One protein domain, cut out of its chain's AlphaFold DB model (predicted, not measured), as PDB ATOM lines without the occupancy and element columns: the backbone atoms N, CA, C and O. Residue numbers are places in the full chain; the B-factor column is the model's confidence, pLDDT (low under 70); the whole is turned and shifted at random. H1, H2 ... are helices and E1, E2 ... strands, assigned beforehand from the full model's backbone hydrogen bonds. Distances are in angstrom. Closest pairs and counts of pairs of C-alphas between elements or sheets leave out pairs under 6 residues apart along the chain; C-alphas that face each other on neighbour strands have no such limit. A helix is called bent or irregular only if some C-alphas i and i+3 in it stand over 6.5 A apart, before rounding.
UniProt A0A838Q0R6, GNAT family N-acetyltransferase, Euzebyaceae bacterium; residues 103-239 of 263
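AT A GLANCE: This is residues 103 to 239 of the 263 residues of the protein "GNAT family N-acetyltransferase" of Euzebyaceae bacterium (UniProt A0A838Q0R6). A twisted sheet of four strands, E1 to E4, stands in the middle of three layers, with helices on both its faces: H1 and H2 cover one face and H3 the other. Beyond the edge strand E4 come E5 and then the long, bent E6, with H4 beside H3; the tail after E6 folds back to E4, and residues 103 to 115 run along the outside to E1. The printed part has 137 residues, with four named helices and six named strands in the order E1, H1, H2, E2, E3, E4, H3, E5, H4, E6. The sheet's order is E1, E2, E3, E4, antiparallel throughout, and the class is mixed, helices and strands. The whole is compact and rounded, with a radius of gyration of the C-alphas of 13.8 A and spans of 34 by 32 by 31 A.

HOW THE PARTS SIT: The sheet holds E1, residues 116 to 119, E2, residues 152 to 159, E3, residues 162 to 169, and E4, residues 174 to 179. It is twisted, with C-alphas up to 4.4 A off its best plane. E2, E3 and E4 form a meander, each strand the antiparallel neighbour of the one before; E2 and E3 are a hairpin, as are E3 and E4. N 117 of E1 and O 156 of E2 are within hydrogen-bond range at 3.0 A. Between E2 and E3, N 155 and O 166 are 2.8 A apart, and between E3 and E4, N 165 and O 178 are also 2.8 A apart. H1, residues 121 to 135, is on the sheet at a height of 8.3 A and runs across the strands, at 73 degrees to E2 on the local plane. On the same face is H2, residues 140 to 148, at a height of 9.6 A. H1 and H2 form a helical hairpin and touch, closest at the C-alphas of Leu 124 and Ser 140, 5.6 A, at a shallow tilt of 34 degrees, only just short of steep, opposite ways. On the opposite face is H3, residues 182 to 195, at a height of 8.0 A; it runs only just along the strands, at 30.0 degrees to E3 on the local plane. H4, residues 212 to 219, is not on the sheet but touches H3, closest at the C-alphas of Gln 186 and Ala 212, 6.3 A, at 35.3 degrees, only just a steep tilt, the same way. E5, residues 200 to 205, and E6, residues 222 to 232, pair with no named strand. The closest C-alphas of E4 and E5 are those of Val 174 and Val 202, 5.8 A; those of E5 and E6 are His 204 and Gly 226, 7.1 A. E6 bends by 66 degrees at residue 227. Residues 237 to 238 make a short parallel pairing with residues 177 to 178 of E4. Every O i to N i+4 pair is within hydrogen-bond range in H3 and H4, against 9 of 11 in H1 and 3 of 5 in H2.

IN THESE COORDINATES: E1 begins at C-alpha 116, (-47.741, 30.923, -15.269). From first to last C-alpha E2 measures 22.8 A, E3 23.6 A, E4 13.8 A and E5 14.3 A. H1 measures 20.5 A and H3 20.0 A. H1 is irregular, with C-alphas 122 and 125 7.3 A apart, and H2 only just so, with C-alphas 142 and 145 6.7 A apart. H3 begins at C-alpha 182, (-38.771, 22.494, -7.885). E6, 25.9 A long, ends at C-alpha 232, (-30.266, 7.137, -19.045).

THE WHOLE: The two C-alphas farthest apart, those of Ala 160 and Thr 227, are 37.3 A from each other. The printed part has no cut and no long link between named elements; the link from E5 to H4 is short and the others are tight. The mean pLDDT of the printed part is 86.6, and residues 226 to 239 are under 70.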
ATOM      1  N   THR A 103     -52.412   8.978 -12.439       90.88
ATOM      2  CA  THR A 103     -53.553   9.083 -13.362       90.88
ATOM      3  C   THR A 103     -54.868   9.252 -12.621       90.88
ATOM      4  O   THR A 103     -55.005   8.785 -11.483       90.88
ATOM      5  N   GLY A 104     -55.846   9.846 -13.293       89.81
ATOM      6  CA  GLY A 104     -57.243   9.873 -12.872       89.81
ATOM      7  C   GLY A 104     -57.851  11.267 -12.953       89.81
ATOM      8  O   GLY A 104     -57.228  12.208 -13.438       89.81
ATOM      9  N   THR A 105     -59.077  11.393 -12.457       90.19
ATOM     10  CA  THR A 105     -59.807  12.660 -12.459       90.19
ATOM     11  C   THR A 105     -59.208  13.670 -11.487       90.19
ATOM     12  O   THR A 105     -58.915  13.360 -10.327       90.19
ATOM     13  N   VAL A 106     -59.091  14.918 -11.940       90.00
ATOM     14  CA  VAL A 106     -58.695  16.051 -11.099       90.00
ATOM     15  C   VAL A 106     -59.876  16.463 -10.218       90.00
ATOM     16  O   VAL A 106     -60.623  17.395 -10.500       90.00
ATOM     17  N   HIS A 107     -60.068  15.756  -9.107       85.50
ATOM     18  CA  HIS A 107     -61.160  16.036  -8.167       85.50
ATOM     19  C   HIS A 107     -60.983  17.350  -7.401       85.50
ATOM     20  O   HIS A 107     -61.948  17.912  -6.881       85.50
ATOM     21  N   ARG A 108     -59.739  17.815  -7.269       88.12
ATOM     22  CA  ARG A 108     -59.381  19.028  -6.529       88.12
ATOM     23  C   ARG A 108     -58.475  19.883  -7.408       88.12
ATOM     24  O   ARG A 108     -57.258  19.831  -7.229       88.12
ATOM     25  N   PRO A 109     -59.038  20.640  -8.369       88.94
ATOM     26  CA  PRO A 109     -58.236  21.453  -9.267       88.94
ATOM     27  C   PRO A 109     -57.374  22.419  -8.449       88.94
ATOM     28  O   PRO A 109     -57.910  23.128  -7.585       88.94
ATOM     29  N   PRO A 110     -56.052  22.459  -8.687       91.94
ATOM     30  CA  PRO A 110     -55.178  23.379  -7.978       91.94
ATOM     31  C   PRO A 110     -55.628  24.838  -8.154       91.94
ATOM     32  O   PRO A 110     -56.266  25.180  -9.160       91.94
ATOM     33  N   PRO A 111     -55.307  25.732  -7.199       92.62
ATOM     34  CA  PRO A 111     -55.563  27.157  -7.374       92.62
ATOM     35  C   PRO A 111     -54.812  27.696  -8.599       92.62
ATOM     36  O   PRO A 111     -53.830  27.102  -9.051       92.62
ATOM     37  N   ALA A 112     -55.271  28.830  -9.133       92.88
ATOM     38  CA  ALA A 112     -54.555  29.524 -10.198       92.88
ATOM     39  C   ALA A 112     -53.118  29.837  -9.750       92.88
ATOM     40  O   ALA A 112     -52.902  30.226  -8.602       92.88
ATOM     41  N   GLN A 113     -52.158  29.645 -10.651       93.69
ATOM     42  CA  GLN A 113     -50.731  29.775 -10.366       93.69
ATOM     43  C   GLN A 113     -50.235  31.125 -10.899       93.69
ATOM     44  O   GLN A 113     -50.147  31.292 -12.118       93.69
ATOM     45  N   PRO A 114     -49.950  32.115 -10.032       91.50
ATOM     46  CA  PRO A 114     -49.436  33.403 -10.482       91.50
ATOM     47  C   PRO A 114     -48.095  33.235 -11.200       91.50
ATOM     48  O   PRO A 114     -47.241  32.478 -10.749       91.50
ATOM     49  N   GLY A 115     -47.903  33.956 -12.305       91.44
ATOM     50  CA  GLY A 115     -46.660  33.904 -13.084       91.44
ATOM     51  C   GLY A 115     -46.580  32.764 -14.103       91.44
ATOM     52  O   GLY A 115     -45.613  32.726 -14.860       91.44
ATOM     53  N   ILE A 116     -47.588  31.885 -14.172       96.75
ATOM     54  CA  ILE A 116     -47.741  30.923 -15.269       96.75
ATOM     55  C   ILE A 116     -48.668  31.517 -16.328       96.75
ATOM     56  O   ILE A 116     -49.763  31.984 -16.005       96.75
ATOM     57  N   ARG A 117     -48.235  31.496 -17.587       96.12
ATOM     58  CA  ARG A 117     -49.010  31.980 -18.739       96.12
ATOM     59  C   ARG A 117     -49.010  30.968 -19.875       96.12
ATOM     60  O   ARG A 117     -48.118  30.123 -19.946       96.12
ATOM     61  N   ASP A 118     -49.955  31.122 -20.794       96.00
ATOM     62  CA  ASP A 118     -49.884  30.444 -22.083       96.00
ATOM     63  C   ASP A 118     -48.658  30.941 -22.864       96.00
ATOM     64  O   ASP A 118     -48.311  32.132 -22.873       96.00
ATOM     65  N   GLY A 119     -47.964  29.989 -23.471       95.25
ATOM     66  CA  GLY A 119     -46.812  30.196 -24.325       95.25
ATOM     67  C   GLY A 119     -47.148  29.989 -25.793       95.25
ATOM     68  O   GLY A 119     -48.166  29.405 -26.159       95.25
ATOM     69  N   THR A 120     -46.250  30.454 -26.649       93.50
ATOM     70  CA  THR A 120     -46.336  30.285 -28.102       93.50
ATOM     71  C   THR A 120     -45.013  29.765 -28.655       93.50
ATOM     72  O   THR A 120     -44.037  29.579 -27.931       93.50
ATOM     73  N   THR A 121     -44.929  29.583 -29.973       93.69
ATOM     74  CA  THR A 121     -43.661  29.255 -30.639       93.69
ATOM     75  C   THR A 121     -42.573  30.324 -30.453       93.69
ATOM     76  O   THR A 121     -41.404  30.025 -30.676       93.69
ATOM     77  N   GLN A 122     -42.922  31.539 -30.006       94.12
ATOM     78  CA  GLN A 122     -41.956  32.583 -29.640       94.12
ATOM     79  C   GLN A 122     -41.206  32.277 -28.334       94.12
ATOM     80  O   GLN A 122     -40.139  32.834 -28.104       94.12
ATOM     81  N   ASP A 123     -41.728  31.374 -27.499       96.62
ATOM     82  CA  ASP A 123     -41.121  30.998 -26.218       96.62
ATOM     83  C   ASP A 123     -40.148  29.806 -26.339       96.62
ATOM     84  O   ASP A 123     -39.602  29.333 -25.342       96.62
ATOM     85  N   LEU A 124     -39.908  29.299 -27.555       95.75
ATOM     86  CA  LEU A 124     -39.066  28.119 -27.778       95.75
ATOM     87  C   LEU A 124     -37.599  28.320 -27.363       95.75
ATOM     88  O   LEU A 124     -36.959  27.353 -26.956       95.75
ATOM     89  N   ASP A 125     -37.089  29.552 -27.376       96.81
ATOM     90  CA  ASP A 125     -35.734  29.855 -26.897       96.81
ATOM     91  C   ASP A 125     -35.604  29.641 -25.375       96.81
ATOM     92  O   ASP A 125     -34.577  29.152 -24.891       96.81
ATOM     93  N   LEU A 126     -36.663  29.934 -24.605       96.38
ATOM     94  CA  LEU A 126     -36.720  29.627 -23.172       96.38
ATOM     95  C   LEU A 126     -36.753  28.112 -22.956       96.38
ATOM     96  O   LEU A 126     -36.019  27.591 -22.115       96.38
ATOM     97  N   VAL A 127     -37.556  27.395 -23.747       95.44
ATOM     98  CA  VAL A 127     -37.634  25.926 -23.703       95.44
ATOM     99  C   VAL A 127     -36.265  25.300 -23.969       95.44
ATOM    100  O   VAL A 127     -35.852  24.389 -23.244       95.44
ATOM    101  N   ASP A 128     -35.538  25.792 -24.970       95.06
ATOM    102  CA  ASP A 128     -34.195  25.314 -25.289       95.06
ATOM    103  C   ASP A 128     -33.184  25.655 -24.204       95.06
ATOM    104  O   ASP A 128     -32.381  24.796 -23.847       95.06
ATOM    105  N   THR A 129     -33.254  26.851 -23.621       94.69
ATOM    106  CA  THR A 129     -32.382  27.256 -22.508       94.69
ATOM    107  C   THR A 129     -32.574  26.347 -21.294       94.69
ATOM    108  O   THR A 129     -31.605  25.812 -20.748       94.69
ATOM    109  N   VAL A 130     -33.827  26.102 -20.903       93.81
ATOM    110  CA  VAL A 130     -34.165  25.207 -19.790       93.81
ATOM    111  C   VAL A 130     -33.694  23.781 -20.090       93.81
ATOM    112  O   VAL A 130     -33.000  23.176 -19.272       93.81
ATOM    113  N   ASN A 131     -33.984  23.239 -21.278       91.50
ATOM    114  CA  ASN A 131     -33.542  21.889 -21.636       91.50
ATOM    115  C   ASN A 131     -32.018  21.771 -21.771       91.50
ATOM    116  O   ASN A 131     -31.451  20.760 -21.357       91.50
ATOM    117  N   ALA A 132     -31.320  22.788 -22.268       89.94
ATOM    118  CA  ALA A 132     -29.863  22.781 -22.313       89.94
ATOM    119  C   ALA A 132     -29.272  22.578 -20.906       89.94
ATOM    120  O   ALA A 132     -28.382  21.744 -20.735       89.94
ATOM    121  N   GLY A 133     -29.828  23.241 -19.887       87.38
ATOM    122  CA  GLY A 133     -29.435  23.041 -18.488       87.38
ATOM    123  C   GLY A 133     -29.767  21.647 -17.936       87.38
ATOM    124  O   GLY A 133     -28.973  21.066 -17.194       87.38
ATOM    125  N   LEU A 134     -30.915  21.084 -18.316       85.38
ATOM    126  CA  LEU A 134     -31.411  19.801 -17.800       85.38
ATOM    127  C   LEU A 134     -30.740  18.588 -18.459       85.38
ATOM    128  O   LEU A 134     -30.255  17.673 -17.789       85.38
ATOM    129  N   ARG A 135     -30.692  18.584 -19.792       83.56
ATOM    130  CA  ARG A 135     -30.320  17.428 -20.620       83.56
ATOM    131  C   ARG A 135     -29.179  17.689 -21.591       83.56
ATOM    132  O   ARG A 135     -28.850  16.786 -22.351       83.56
ATOM    133  N   GLY A 136     -28.568  18.874 -21.560       86.38
ATOM    134  CA  GLY A 136     -27.444  19.228 -22.434       86.38
ATOM    135  C   GLY A 136     -27.835  19.501 -23.888       86.38
ATOM    136  O   GLY A 136     -26.961  19.583 -24.743       86.38
ATOM    137  N   ALA A 137     -29.130  19.612 -24.183       89.75
ATOM    138  CA  ALA A 137     -29.639  19.827 -25.530       89.75
ATOM    139  C   ALA A 137     -30.986  20.540 -25.488       89.75
ATOM    140  O   ALA A 137     -31.773  20.283 -24.582       89.75
ATOM    141  N   GLY A 138     -31.260  21.380 -26.487       91.31
ATOM    142  CA  GLY A 138     -32.590  21.938 -26.715       91.31
ATOM    143  C   GLY A 138     -33.622  20.868 -27.093       91.31
ATOM    144  O   GLY A 138     -33.289  19.708 -27.351       91.31
ATOM    145  N   HIS A 139     -34.888  21.268 -27.125       89.69
ATOM    146  CA  HIS A 139     -36.029  20.412 -27.453       89.69
ATOM    147  C   HIS A 139     -36.994  21.067 -28.460       89.69
ATOM    148  O   HIS A 139     -37.954  20.434 -28.895       89.69
ATOM    149  N   SER A 140     -36.742  22.318 -28.857       91.50
ATOM    150  CA  SER A 140     -37.614  23.121 -29.718       91.50
ATOM    151  C   SER A 140     -37.884  22.486 -31.077       91.50
ATOM    152  O   SER A 140     -39.015  22.543 -31.551       91.50
ATOM    153  N   VAL A 141     -36.887  21.832 -31.683       92.06
ATOM    154  CA  VAL A 141     -37.018  21.140 -32.979       92.06
ATOM    155  C   VAL A 141     -38.163  20.129 -32.956       92.06
ATOM    156  O   VAL A 141     -38.915  20.042 -33.921       92.06
ATOM    157  N   ASP A 142     -38.321  19.405 -31.848       89.19
ATOM    158  CA  ASP A 142     -39.327  18.349 -31.707       89.19
ATOM    159  C   ASP A 142     -40.670  18.880 -31.189       89.19
ATOM    160  O   ASP A 142     -41.713  18.281 -31.436       89.19
ATOM    161  N   LEU A 143     -40.660  20.027 -30.506       88.56
ATOM    162  CA  LEU A 143     -41.858  20.662 -29.954       88.56
ATOM    163  C   LEU A 143     -42.547  21.613 -30.932       88.56
ATOM    164  O   LEU A 143     -43.760  21.794 -30.875       88.56
ATOM    165  N   LYS A 144     -41.795  22.224 -31.848       90.06
ATOM    166  CA  LYS A 144     -42.326  23.211 -32.789       90.06
ATOM    167  C   LYS A 144     -43.469  22.667 -33.657       90.06
ATOM    168  O   LYS A 144     -44.454  23.391 -33.768       90.06
ATOM    169  N   PRO A 145     -43.400  21.453 -34.247       85.75
ATOM    170  CA  PRO A 145     -44.512  20.921 -35.037       85.75
ATOM    171  C   PRO A 145     -45.778  20.733 -34.195       85.75
ATOM    172  O   PRO A 145     -46.852  21.157 -34.603       85.75
ATOM    173  N   LEU A 146     -45.624  20.188 -32.982       82.38
ATOM    174  CA  LEU A 146     -46.727  19.975 -32.045       82.38
ATOM    175  C   LEU A 146     -47.456  21.290 -31.717       82.38
ATOM    176  O   LEU A 146     -48.682  21.342 -31.738       82.38
ATOM    177  N   LEU A 147     -46.701  22.362 -31.461       87.00
ATOM    178  CA  LEU A 147     -47.263  23.676 -31.132       87.00
ATOM    179  C   LEU A 147     -47.814  24.419 -32.359       87.00
ATOM    180  O   LEU A 147     -48.803  25.137 -32.245       87.00
ATOM    181  N   ALA A 148     -47.176  24.291 -33.525       84.44
ATOM    182  CA  ALA A 148     -47.587  24.994 -34.742       84.44
ATOM    183  C   ALA A 148     -48.903  24.457 -35.318       84.44
ATOM    184  O   ALA A 148     -49.698  25.234 -35.844       84.44
ATOM    185  N   ASP A 149     -49.135  23.152 -35.189       80.25
ATOM    186  CA  ASP A 149     -50.334  22.489 -35.705       80.25
ATOM    187  C   ASP A 149     -51.529  22.584 -34.736       80.25
ATOM    188  O   ASP A 149     -52.636  22.175 -35.083       80.25
ATOM    189  N   GLY A 150     -51.326  23.146 -33.535       80.56
ATOM    190  CA  GLY A 150     -52.346  23.223 -32.485       80.56
ATOM    191  C   GLY A 150     -52.630  21.884 -31.796       80.56
ATOM    192  O   GLY A 150     -53.626  21.764 -31.089       80.56
ATOM    193  N   ASP A 151     -51.757  20.891 -31.989       81.62
ATOM    194  CA  ASP A 151     -51.848  19.558 -31.380       81.62
ATOM    195  C   ASP A 151     -51.335  19.539 -29.922       81.62
ATOM    196  O   ASP A 151     -51.372  18.499 -29.259       81.62
ATOM    197  N   GLY A 152     -50.830  20.668 -29.422       85.62
ATOM    198  CA  GLY A 152     -50.414  20.823 -28.037       85.62
ATOM    199  C   GLY A 152     -50.384  22.275 -27.576       85.62
ATOM    200  O   GLY A 152     -50.332  23.212 -28.376       85.62
ATOM    201  N   GLN A 153     -50.396  22.448 -26.259       91.75
ATOM    202  CA  GLN A 153     -50.350  23.737 -25.579       91.75
ATOM    203  C   GLN A 153     -49.027  23.891 -24.835       91.75
ATOM    204  O   GLN A 153     -48.508  22.942 -24.249       91.75
ATOM    205  N   LEU A 154     -48.487  25.106 -24.835       95.50
ATOM    206  CA  LEU A 154     -47.313  25.466 -24.051       95.50
ATOM    207  C   LEU A 154     -47.748  26.322 -22.862       95.50
ATOM    208  O   LEU A 154     -48.440  27.318 -23.044       95.50
ATOM    209  N   LEU A 155     -47.294  25.975 -21.664       96.81
ATOM    210  CA  LEU A 155     -47.317  26.840 -20.487       96.81
ATOM    211  C   LEU A 155     -45.897  27.296 -20.188       96.81
ATOM    212  O   LEU A 155     -44.961  26.501 -20.286       96.81
ATOM    213  N   VAL A 156     -45.738  28.556 -19.798       98.06
ATOM    214  CA  VAL A 156     -44.438  29.175 -19.529       98.06
ATOM    215  C   VAL A 156     -44.446  29.830 -18.158       98.06
ATOM    216  O   VAL A 156     -45.373  30.559 -17.802       98.06
ATOM    217  N   ALA A 157     -43.369  29.588 -17.418       97.75
ATOM    218  CA  ALA A 157     -42.949  30.378 -16.276       97.75
ATOM    219  C   ALA A 157     -41.681  31.134 -16.684       97.75
ATOM    220  O   ALA A 157     -40.663  30.513 -16.984       97.75
ATOM    221  N   ASP A 158     -41.741  32.461 -16.695       96.38
ATOM    222  CA  ASP A 158     -40.574  33.312 -16.929       96.38
ATOM    223  C   ASP A 158     -40.569  34.426 -15.889       96.38
ATOM    224  O   ASP A 158     -41.167  35.490 -16.056       96.38
ATOM    225  N   THR A 159     -40.003  34.107 -14.729       90.25
ATOM    226  CA  THR A 159     -40.022  34.980 -13.559       90.25
ATOM    227  C   THR A 159     -38.612  35.168 -13.027       90.25
ATOM    228  O   THR A 159     -37.740  34.325 -13.221       90.25
ATOM    229  N   ALA A 160     -38.392  36.240 -12.262       86.62
ATOM    230  CA  ALA A 160     -37.113  36.458 -11.585       86.62
ATOM    231  C   ALA A 160     -36.744  35.324 -10.604       86.62
ATOM    232  O   ALA A 160     -35.572  35.144 -10.288       86.62
ATOM    233  N   SER A 161     -37.736  34.577 -10.110       83.88
ATOM    234  CA  SER A 161     -37.557  33.463  -9.173       83.88
ATOM    235  C   SER A 161     -37.253  32.119  -9.832       83.88
ATOM    236  O   SER A 161     -36.803  31.219  -9.132       83.88
ATOM    237  N   GLY A 162     -37.506  31.973 -11.133       91.75
ATOM    238  CA  GLY A 162     -37.358  30.702 -11.830       91.75
ATOM    239  C   GLY A 162     -37.996  30.711 -13.214       91.75
ATOM    240  O   GLY A 162     -38.930  31.476 -13.491       91.75
ATOM    241  N   GLN A 163     -37.467  29.848 -14.076       96.19
ATOM    242  CA  GLN A 163     -37.912  29.669 -15.452       96.19
ATOM    243  C   GLN A 163     -38.304  28.216 -15.702       96.19
ATOM    244  O   GLN A 163     -37.711  27.281 -15.157       96.19
ATOM    245  N   GLY A 164     -39.294  28.009 -16.555       96.62
ATOM    246  CA  GLY A 164     -39.719  26.673 -16.924       96.62
ATOM    247  C   GLY A 164     -40.844  26.669 -17.935       96.62
ATOM    248  O   GLY A 164     -41.404  27.704 -18.294       96.62
ATOM    249  N   TYR A 165     -41.185  25.472 -18.376       96.88
ATOM    250  CA  TYR A 165     -42.254  25.244 -19.321       96.88
ATOM    251  C   TYR A 165     -42.951  23.909 -19.050       96.88
ATOM    252  O   TYR A 165     -42.355  22.979 -18.498       96.88
ATOM    253  N   ALA A 166     -44.201  23.802 -19.487       95.31
ATOM    254  CA  ALA A 166     -44.910  22.537 -19.620       95.31
ATOM    255  C   ALA A 166     -45.546  22.461 -21.008       95.31
ATOM    256  O   ALA A 166     -46.104  23.444 -21.484       95.31
ATOM    257  N   VAL A 167     -45.441  21.308 -21.657       91.69
ATOM    258  CA  VAL A 167     -46.121  21.010 -22.916       91.69
ATOM    259  C   VAL A 167     -47.222  20.015 -22.619       91.69
ATOM    260  O   VAL A 167     -46.948  18.936 -22.082       91.69
ATOM    261  N   LEU A 168     -48.439  20.395 -22.977       88.69
ATOM    262  CA  LEU A 168     -49.624  19.556 -22.908       88.69
ATOM    263  C   LEU A 168     -49.987  19.092 -24.314       88.69
ATOM    264  O   LEU A 168     -49.745  19.827 -25.275       88.69
ATOM    265  N   ASP A 169     -50.533  17.891 -24.453       82.75
ATOM    266  CA  ASP A 169     -51.147  17.477 -25.716       82.75
ATOM    267  C   ASP A 169     -52.583  18.005 -25.855       82.75
ATOM    268  O   ASP A 169     -53.073  18.775 -25.026       82.75
ATOM    269  N   ILE A 170     -53.253  17.609 -26.937       80.25
ATOM    270  CA  ILE A 170     -54.635  17.996 -27.233       80.25
ATOM    271  C   ILE A 170     -55.650  17.525 -26.178       80.25
ATOM    272  O   ILE A 170     -56.703  18.143 -26.034       80.25
ATOM    273  N   ASP A 171     -55.325  16.470 -25.429       76.62
ATOM    274  CA  ASP A 171     -56.144  15.935 -24.340       76.62
ATOM    275  C   ASP A 171     -55.775  16.588 -22.989       76.62
ATOM    276  O   ASP A 171     -56.354  16.273 -21.952       76.62
ATOM    277  N   SER A 172     -54.874  17.581 -23.013       78.31
ATOM    278  CA  SER A 172     -54.324  18.294 -21.853       78.31
ATOM    279  C   SER A 172     -53.454  17.432 -20.930       78.31
ATOM    280  O   SER A 172     -53.180  17.828 -19.791       78.31
ATOM    281  N   ASP A 173     -52.962  16.292 -21.418       82.62
ATOM    282  CA  ASP A 173     -52.021  15.452 -20.682       82.62
ATOM    283  C   ASP A 173     -50.615  16.052 -20.698       82.62
ATOM    284  O   ASP A 173     -50.162  16.640 -21.684       82.62
ATOM    285  N   VAL A 174     -49.877  15.885 -19.596       86.94
ATOM    286  CA  VAL A 174     -48.532  16.456 -19.463       86.94
ATOM    287  C   VAL A 174     -47.529  15.610 -20.243       86.94
ATOM    288  O   VAL A 174     -47.035  14.589 -19.754       86.94
ATOM    289  N   LEU A 175     -47.163  16.071 -21.440       83.81
ATOM    290  CA  LEU A 175     -46.146  15.421 -22.266       83.81
ATOM    291  C   LEU A 175     -44.740  15.656 -21.723       83.81
ATOM    292  O   LEU A 175     -43.964  14.712 -21.573       83.81
ATOM    293  N   LEU A 176     -44.397  16.920 -21.470       88.88
ATOM    294  CA  LEU A 176     -43.058  17.360 -21.080       88.88
ATOM    295  C   LEU A 176     -43.152  18.507 -20.081       88.88
ATOM    296  O   LEU A 176     -43.954  19.418 -20.257       88.88
ATOM    297  N   LEU A 177     -42.282  18.512 -19.077       93.62
ATOM    298  CA  LEU A 177     -42.145  19.636 -18.149       93.62
ATOM    299  C   LEU A 177     -40.678  19.800 -17.781       93.62
ATOM    300  O   LEU A 177     -40.030  18.848 -17.345       93.62
ATOM    301  N   GLY A 178     -40.163  21.012 -17.943       93.00
ATOM    302  CA  GLY A 178     -38.814  21.374 -17.532       93.00
ATOM    303  C   GLY A 178     -38.840  22.659 -16.726       93.00
ATOM    304  O   GLY A 178     -39.522  23.604 -17.109       93.00
ATOM    305  N   ALA A 179     -38.092  22.721 -15.630       94.88
ATOM    306  CA  ALA A 179     -37.911  23.965 -14.889       94.88
ATOM    307  C   ALA A 179     -36.526  24.044 -14.251       94.88
ATOM    308  O   ALA A 179     -35.866  23.027 -14.030       94.88
ATOM    309  N   THR A 180     -36.102  25.261 -13.922       92.62
ATOM    310  CA  THR A 180     -34.832  25.542 -13.242       92.62
ATOM    311  C   THR A 180     -34.805  25.050 -11.796       92.62
ATOM    312  O   THR A 180     -33.732  24.788 -11.257       92.62
ATOM    313  N   ASP A 181     -35.973  24.894 -11.173       91.69
ATOM    314  CA  ASP A 181     -36.136  24.560  -9.761       91.69
ATOM    315  C   ASP A 181     -37.490  23.881  -9.477       91.69
ATOM    316  O   ASP A 181     -38.422  23.905 -10.285       91.69
ATOM    317  N   ALA A 182     -37.586  23.243  -8.304       91.31
ATOM    318  CA  ALA A 182     -38.771  22.494  -7.885       91.31
ATOM    319  C   ALA A 182     -40.028  23.352  -7.670       91.31
ATOM    320  O   ALA A 182     -41.082  22.928  -8.141       91.31
ATOM    321  N   PRO A 183     -39.974  24.532  -7.022       94.19
ATOM    322  CA  PRO A 183     -41.150  25.392  -6.896       94.19
ATOM    323  C   PRO A 183     -41.758  25.788  -8.247       94.19
ATOM    324  O   PRO A 183     -42.972  25.678  -8.427       94.19
ATOM    325  N   THR A 184     -40.927  26.167  -9.221       95.88
ATOM    326  CA  THR A 184     -41.382  26.514 -10.576       95.88
ATOM    327  C   THR A 184     -41.999  25.305 -11.276       95.88
ATOM    328  O   THR A 184     -43.079  25.408 -11.862       95.88
ATOM    329  N   ALA A 185     -41.378  24.127 -11.157       95.19
ATOM    330  CA  ALA A 185     -41.927  22.894 -11.716       95.19
ATOM    331  C   ALA A 185     -43.280  22.508 -11.095       95.19
ATOM    332  O   ALA A 185     -44.197  22.090 -11.800       95.19
ATOM    333  N   GLN A 186     -43.420  22.666  -9.775       95.50
ATOM    334  CA  GLN A 186     -44.667  22.408  -9.056       95.50
ATOM    335  C   GLN A 186     -45.777  23.361  -9.501       95.50
ATOM    336  O   GLN A 186     -46.899  22.905  -9.718       95.50
ATOM    337  N   ALA A 187     -45.470  24.649  -9.676       96.19
ATOM    338  CA  ALA A 187     -46.423  25.634 -10.181       96.19
ATOM    339  C   ALA A 187     -46.868  25.309 -11.616       96.19
ATOM    340  O   ALA A 187     -48.064  25.295 -11.896       96.19
ATOM    341  N   LEU A 188     -45.938  24.959 -12.511       96.62
ATOM    342  CA  LEU A 188     -46.260  24.529 -13.878       96.62
ATOM    343  C   LEU A 188     -47.138  23.276 -13.900       96.62
ATOM    344  O   LEU A 188     -48.144  23.244 -14.603       96.62
ATOM    345  N   LEU A 189     -46.806  22.265 -13.091       95.81
ATOM    346  CA  LEU A 189     -47.601  21.042 -12.994       95.81
ATOM    347  C   LEU A 189     -48.999  21.323 -12.433       95.81
ATOM    348  O   LEU A 189     -49.983  20.778 -12.920       95.81
ATOM    349  N   ALA A 190     -49.109  22.189 -11.426       95.75
ATOM    350  CA  ALA A 190     -50.397  22.558 -10.856       95.75
ATOM    351  C   ALA A 190     -51.260  23.350 -11.853       95.75
ATOM    352  O   ALA A 190     -52.472  23.146 -11.907       95.75
ATOM    353  N   ALA A 191     -50.646  24.220 -12.661       95.56
ATOM    354  CA  ALA A 191     -51.322  24.931 -13.743       95.56
ATOM    355  C   ALA A 191     -51.803  23.970 -14.840       95.56
ATOM    356  O   ALA A 191     -52.956  24.065 -15.251       95.56
ATOM    357  N   ALA A 192     -50.969  23.007 -15.240       93.88
ATOM    358  CA  ALA A 192     -51.337  21.962 -16.192       93.88
ATOM    359  C   ALA A 192     -52.525  21.126 -15.697       93.88
ATOM    360  O   ALA A 192     -53.535  21.015 -16.379       93.88
ATOM    361  N   LEU A 193     -52.467  20.621 -14.460       93.00
ATOM    362  CA  LEU A 193     -53.559  19.841 -13.862       93.00
ATOM    363  C   LEU A 193     -54.852  20.644 -13.689       93.00
ATOM    364  O   LEU A 193     -55.928  20.066 -13.621       93.00
ATOM    365  N   ARG A 194     -54.771  21.972 -13.581       91.62
ATOM    366  CA  ARG A 194     -55.958  22.834 -13.551       91.62
ATOM    367  C   ARG A 194     -56.626  22.947 -14.926       91.62
ATOM    368  O   ARG A 194     -57.823  23.214 -14.973       91.62
ATOM    369  N   GLN A 195     -55.849  22.821 -16.001       86.81
ATOM    370  CA  GLN A 195     -56.340  22.830 -17.381       86.81
ATOM    371  C   GLN A 195     -56.759  21.441 -17.862       86.81
ATOM    372  O   GLN A 195     -57.588  21.354 -18.761       86.81
ATOM    373  N   ALA A 196     -56.228  20.383 -17.242       80.19
ATOM    374  CA  ALA A 196     -56.675  19.023 -17.489       80.19
ATOM    375  C   ALA A 196     -58.197  18.928 -17.313       80.19
ATOM    376  O   ALA A 196     -58.759  19.483 -16.364       80.19
ATOM    377  N   GLY A 197     -58.850  18.264 -18.268       70.12
ATOM    378  CA  GLY A 197     -60.295  18.079 -18.284       70.12
ATOM    379  C   GLY A 197     -60.752  17.066 -17.231       70.12
ATOM    380  O   GLY A 197     -60.500  17.206 -16.035       70.12
ATOM    381  N   ASP A 198     -61.447  16.021 -17.675       71.88
ATOM    382  CA  ASP A 198     -62.026  15.020 -16.769       71.88
ATOM    383  C   ASP A 198     -61.009  13.980 -16.267       71.88
ATOM    384  O   ASP A 198     -61.229  13.343 -15.233       71.88
ATOM    385  N   GLU A 199     -59.891  13.802 -16.967       84.44
ATOM    386  CA  GLU A 199     -58.816  12.872 -16.625       84.44
ATOM    387  C   GLU A 199     -57.462  13.534 -16.900       84.44
ATOM    388  O   GLU A 199     -57.346  14.369 -17.792       84.44
ATOM    389  N   ALA A 200     -56.460  13.198 -16.088       87.31
ATOM    390  CA  ALA A 200     -55.092  13.660 -16.260       87.31
ATOM    391  C   ALA A 200     -54.115  12.488 -16.164       87.31
ATOM    392  O   ALA A 200     -54.247  11.626 -15.283       87.31
ATOM    393  N   ASP A 201     -53.087  12.511 -17.007       87.38
ATOM    394  CA  ASP A 201     -51.946  11.604 -16.994       87.38
ATOM    395  C   ASP A 201     -50.639  12.364 -16.730       87.38
ATOM    396  O   ASP A 201     -50.233  13.266 -17.465       87.38
ATOM    397  N   VAL A 202     -49.949  11.974 -15.657       87.81
ATOM    398  CA  VAL A 202     -48.599  12.442 -15.337       87.81
ATOM    399  C   VAL A 202     -47.677  11.232 -15.239       87.81
ATOM    400  O   VAL A 202     -47.612  10.526 -14.224       87.81
ATOM    401  N   GLY A 203     -46.957  10.974 -16.328       83.31
ATOM    402  CA  GLY A 203     -46.080   9.817 -16.469       83.31
ATOM    403  C   GLY A 203     -44.602  10.074 -16.180       83.31
ATOM    404  O   GLY A 203     -44.148  11.196 -15.991       83.31
ATOM    405  N   HIS A 204     -43.828   8.984 -16.219       81.31
ATOM    406  CA  HIS A 204     -42.358   9.000 -16.249       81.31
ATOM    407  C   HIS A 204     -41.674   9.687 -15.053       81.31
ATOM    408  O   HIS A 204     -40.562  10.196 -15.180       81.31
ATOM    409  N   LEU A 205     -42.301   9.644 -13.876       86.81
ATOM    410  CA  LEU A 205     -41.742  10.197 -12.646       86.81
ATOM    411  C   LEU A 205     -40.671   9.263 -12.080       86.81
ATOM    412  O   LEU A 205     -40.999   8.203 -11.550       86.81
ATOM    413  N   THR A 206     -39.395   9.634 -12.158       85.88
ATOM    414  CA  THR A 206     -38.339   8.925 -11.417       85.88
ATOM    415  C   THR A 206     -38.221   9.479  -9.993       85.88
ATOM    416  O   THR A 206     -38.931  10.410  -9.609       85.88
ATOM    417  N   ALA A 207     -37.292   8.941  -9.198       86.00
ATOM    418  CA  ALA A 207     -36.982   9.486  -7.875       86.00
ATOM    419  C   ALA A 207     -36.561  10.971  -7.915       86.00
ATOM    420  O   ALA A 207     -36.825  11.705  -6.965       86.00
ATOM    421  N   GLU A 208     -35.967  11.434  -9.019       84.12
ATOM    422  CA  GLU A 208     -35.582  12.840  -9.199       84.12
ATOM    423  C   GLU A 208     -36.795  13.773  -9.338       84.12
ATOM    424  O   GLU A 208     -36.704  14.968  -9.062       84.12
ATOM    425  N   GLN A 209     -37.963  13.226  -9.691       89.50
ATOM    426  CA  GLN A 209     -39.222  13.961  -9.807       89.50
ATOM    427  C   GLN A 209     -40.124  13.797  -8.579       89.50
ATOM    428  O   GLN A 209     -41.335  14.008  -8.649       89.50
ATOM    429  N   GLY A 210     -39.547  13.469  -7.418       88.75
ATOM    430  CA  GLY A 210     -40.292  13.347  -6.161       88.75
ATOM    431  C   GLY A 210     -41.094  14.603  -5.783       88.75
ATOM    432  O   GLY A 210     -42.116  14.494  -5.110       88.75
ATOM    433  N   TRP A 211     -40.694  15.780  -6.276       91.81
ATOM    434  CA  TRP A 211     -41.411  17.051  -6.106       91.81
ATOM    435  C   TRP A 211     -42.829  17.047  -6.700       91.81
ATOM    436  O   TRP A 211     -43.674  17.808  -6.226       91.81
ATOM    437  N   ALA A 212     -43.105  16.208  -7.705       92.62
ATOM    438  CA  ALA A 212     -44.399  16.143  -8.385       92.62
ATOM    439  C   ALA A 212     -45.435  15.341  -7.586       92.62
ATOM    440  O   ALA A 212     -46.630  15.621  -7.661       92.62
ATOM    441  N   VAL A 213     -44.982  14.366  -6.790       92.31
ATOM    442  CA  VAL A 213     -45.840  13.469  -5.999       92.31
ATOM    443  C   VAL A 213     -46.823  14.229  -5.096       92.31
ATOM    444  O   VAL A 213     -48.018  13.941  -5.175       92.31
ATOM    445  N   PRO A 214     -46.412  15.212  -4.269       94.50
ATOM    446  CA  PRO A 214     -47.373  15.961  -3.462       94.50
ATOM    447  C   PRO A 214     -48.396  16.731  -4.311       94.50
ATOM    448  O   PRO A 214     -49.551  16.827  -3.903       94.50
ATOM    449  N   VAL A 215     -48.015  17.228  -5.495       95.00
ATOM    450  CA  VAL A 215     -48.909  17.988  -6.387       95.00
ATOM    451  C   VAL A 215     -49.997  17.085  -6.969       95.00
ATOM    452  O   VAL A 215     -51.182  17.394  -6.845       95.00
ATOM    453  N   VAL A 216     -49.617  15.935  -7.538       93.69
ATOM    454  CA  VAL A 216     -50.577  15.009  -8.167       93.69
ATOM    455  C   VAL A 216     -51.528  14.387  -7.138       93.69
ATOM    456  O   VAL A 216     -52.728  14.282  -7.388       93.69
ATOM    457  N   LEU A 217     -51.034  14.048  -5.941       94.81
ATOM    458  CA  LEU A 217     -51.871  13.502  -4.866       94.81
ATOM    459  C   LEU A 217     -52.833  14.557  -4.297       94.81
ATOM    460  O   LEU A 217     -53.998  14.255  -4.015       94.81
ATOM    461  N   ALA A 218     -52.380  15.807  -4.152       95.06
ATOM    462  CA  ALA A 218     -53.247  16.908  -3.738       95.06
ATOM    463  C   ALA A 218     -54.375  17.141  -4.755       95.06
ATOM    464  O   ALA A 218     -55.529  17.291  -4.349       95.06
ATOM    465  N   ALA A 219     -54.075  17.054  -6.054       92.56
ATOM    466  CA  ALA A 219     -55.056  17.157  -7.136       92.56
ATOM    467  C   ALA A 219     -56.059  15.983  -7.192       92.56
ATOM    468  O   ALA A 219     -57.144  16.123  -7.756       92.56
ATOM    469  N   GLY A 220     -55.749  14.859  -6.532       93.12
ATOM    470  CA  GLY A 220     -56.627  13.689  -6.415       93.12
ATOM    471  C   GLY A 220     -56.253  12.514  -7.317       93.12
ATOM    472  O   GLY A 220     -56.981  11.525  -7.332       93.12
ATOM    473  N   LEU A 221     -55.123  12.587  -8.028       92.88
ATOM    474  CA  LEU A 221     -54.656  11.510  -8.900       92.88
ATOM    475  C   LEU A 221     -54.124  10.335  -8.072       92.88
ATOM    476  O   LEU A 221     -53.544  10.505  -6.995       92.88
ATOM    477  N   ALA A 222     -54.254   9.127  -8.618       92.94
ATOM    478  CA  ALA A 222     -53.704   7.918  -8.022       92.94
ATOM    479  C   ALA A 222     -52.285   7.656  -8.543       92.94
ATOM    480  O   ALA A 222     -52.085   7.395  -9.729       92.94
ATOM    481  N   ALA A 223     -51.292   7.679  -7.651       91.06
ATOM    482  CA  ALA A 223     -49.921   7.304  -7.985       91.06
ATOM    483  C   ALA A 223     -49.754   5.775  -7.984       91.06
ATOM    484  O   ALA A 223     -50.019   5.098  -6.990       91.06
ATOM    485  N   THR A 224     -49.273   5.224  -9.095       88.19
ATOM    486  CA  THR A 224     -49.048   3.791  -9.297       88.19
ATOM    487  C   THR A 224     -47.661   3.527  -9.880       88.19
ATOM    488  O   THR A 224     -46.969   4.426 -10.365       88.19
ATOM    489  N   LYS A 225     -47.220   2.267  -9.827       83.38
ATOM    490  CA  LYS A 225     -45.988   1.840 -10.500       83.38
ATOM    491  C   LYS A 225     -46.181   1.999 -12.007       83.38
ATOM    492  O   LYS A 225     -47.121   1.432 -12.563       83.38
ATOM    493  N   GLY A 226     -45.295   2.732 -12.671       69.12
ATOM    494  CA  GLY A 226     -45.385   2.908 -14.112       69.12
ATOM    495  C   GLY A 226     -45.058   1.635 -14.890       69.12
ATOM    496  O   GLY A 226     -44.459   0.681 -14.390       69.12
ATOM    497  N   THR A 227     -45.470   1.621 -16.154       58.91
ATOM    498  CA  THR A 227     -45.349   0.470 -17.063       58.91
ATOM    499  C   THR A 227     -44.156   0.574 -18.011       58.91
ATOM    500  O   THR A 227     -44.086  -0.157 -19.000       58.91
ATOM    501  N   ARG A 228     -43.227   1.488 -17.733       66.94
ATOM    502  CA  ARG A 228     -41.997   1.700 -18.494       66.94
ATOM    503  C   ARG A 228     -40.814   1.814 -17.545       66.94
ATOM    504  O   ARG A 228     -40.985   1.969 -16.338       66.94
ATOM    505  N   VAL A 229     -39.623   1.722 -18.109       63.56
ATOM    506  CA  VAL A 229     -38.365   1.944 -17.402       63.56
ATOM    507  C   VAL A 229     -37.600   3.003 -18.170       63.56
ATOM    508  O   VAL A 229     -37.465   2.905 -19.390       63.56
ATOM    509  N   LEU A 230     -37.135   4.030 -17.470       67.62
ATOM    510  CA  LEU A 230     -36.263   5.021 -18.079       67.62
ATOM    511  C   LEU A 230     -34.852   4.444 -18.130       67.62
ATOM    512  O   LEU A 230     -34.384   3.903 -17.129       67.62
ATOM    513  N   ALA A 231     -34.183   4.556 -19.269       57.38
ATOM    514  CA  ALA A 231     -32.777   4.216 -19.393       57.38
ATOM    515  C   ALA A 231     -31.975   5.474 -19.741       57.38
ATOM    516  O   ALA A 231     -32.156   6.000 -20.836       57.38
ATOM    517  N   GLY A 232     -31.108   5.948 -18.835       59.50
ATOM    518  CA  GLY A 232     -30.266   7.137 -19.045       59.50
ATOM    519  C   GLY A 232     -30.612   8.357 -18.176       59.50
ATOM    520  O   GLY A 232     -31.324   8.239 -17.187       59.50
ATOM    521  N   VAL A 233     -30.066   9.531 -18.524       49.94
ATOM    522  CA  VAL A 233     -29.810  10.643 -17.569       49.94
ATOM    523  C   VAL A 233     -30.871  11.760 -17.557       49.94
ATOM    524  O   VAL A 233     -30.645  12.800 -16.951       49.94
ATOM    525  N   CYS A 234     -32.005  11.620 -18.254       49.94
ATOM    526  CA  CYS A 234     -33.025  12.676 -18.253       49.94
ATOM    527  C   CYS A 234     -34.443  12.131 -18.412       49.94
ATOM    528  O   CYS A 234     -34.763  11.531 -19.432       49.94
ATOM    529  N   ALA A 235     -35.308  12.365 -17.425       46.88
ATOM    530  CA  ALA A 235     -36.727  12.037 -17.515       46.88
ATOM    531  C   ALA A 235     -37.505  13.076 -18.346       46.88
ATOM    532  O   ALA A 235     -37.037  14.188 -18.577       46.88
ATOM    533  N   THR A 236     -38.713  12.705 -18.779       47.84
ATOM    534  CA  THR A 236     -39.684  13.550 -19.507       47.84
ATOM    535  C   THR A 236     -40.200  14.724 -18.658       47.84
ATOM    536  O   THR A 236     -40.692  15.724 -19.171       47.84
ATOM    537  N   LEU A 237     -40.044  14.617 -17.340       49.41
ATOM    538  CA  LEU A 237     -40.234  15.682 -16.368       49.41
ATOM    539  C   LEU A 237     -38.852  15.932 -15.759       49.41
ATOM    540  O   LEU A 237     -38.335  15.054 -15.076       49.41
ATOM    541  N   ALA A 238     -38.202  17.056 -16.041       48.34
ATOM    542  CA  ALA A 238     -36.805  17.266 -15.663       48.34
ATOM    543  C   ALA A 238     -36.618  18.532 -14.813       48.34
ATOM    544  O   ALA A 238     -37.125  19.606 -15.120       48.34
ATOM    545  N   ILE A 239     -35.861  18.371 -13.730       35.62
ATOM    546  CA  ILE A 239     -35.282  19.431 -12.892       35.62
ATOM    547  C   ILE A 239     -33.789  19.107 -12.806       35.62
ATOM    548  O   ILE A 239     -33.458  17.916 -12.876       35.62
TER     549      ILE A 239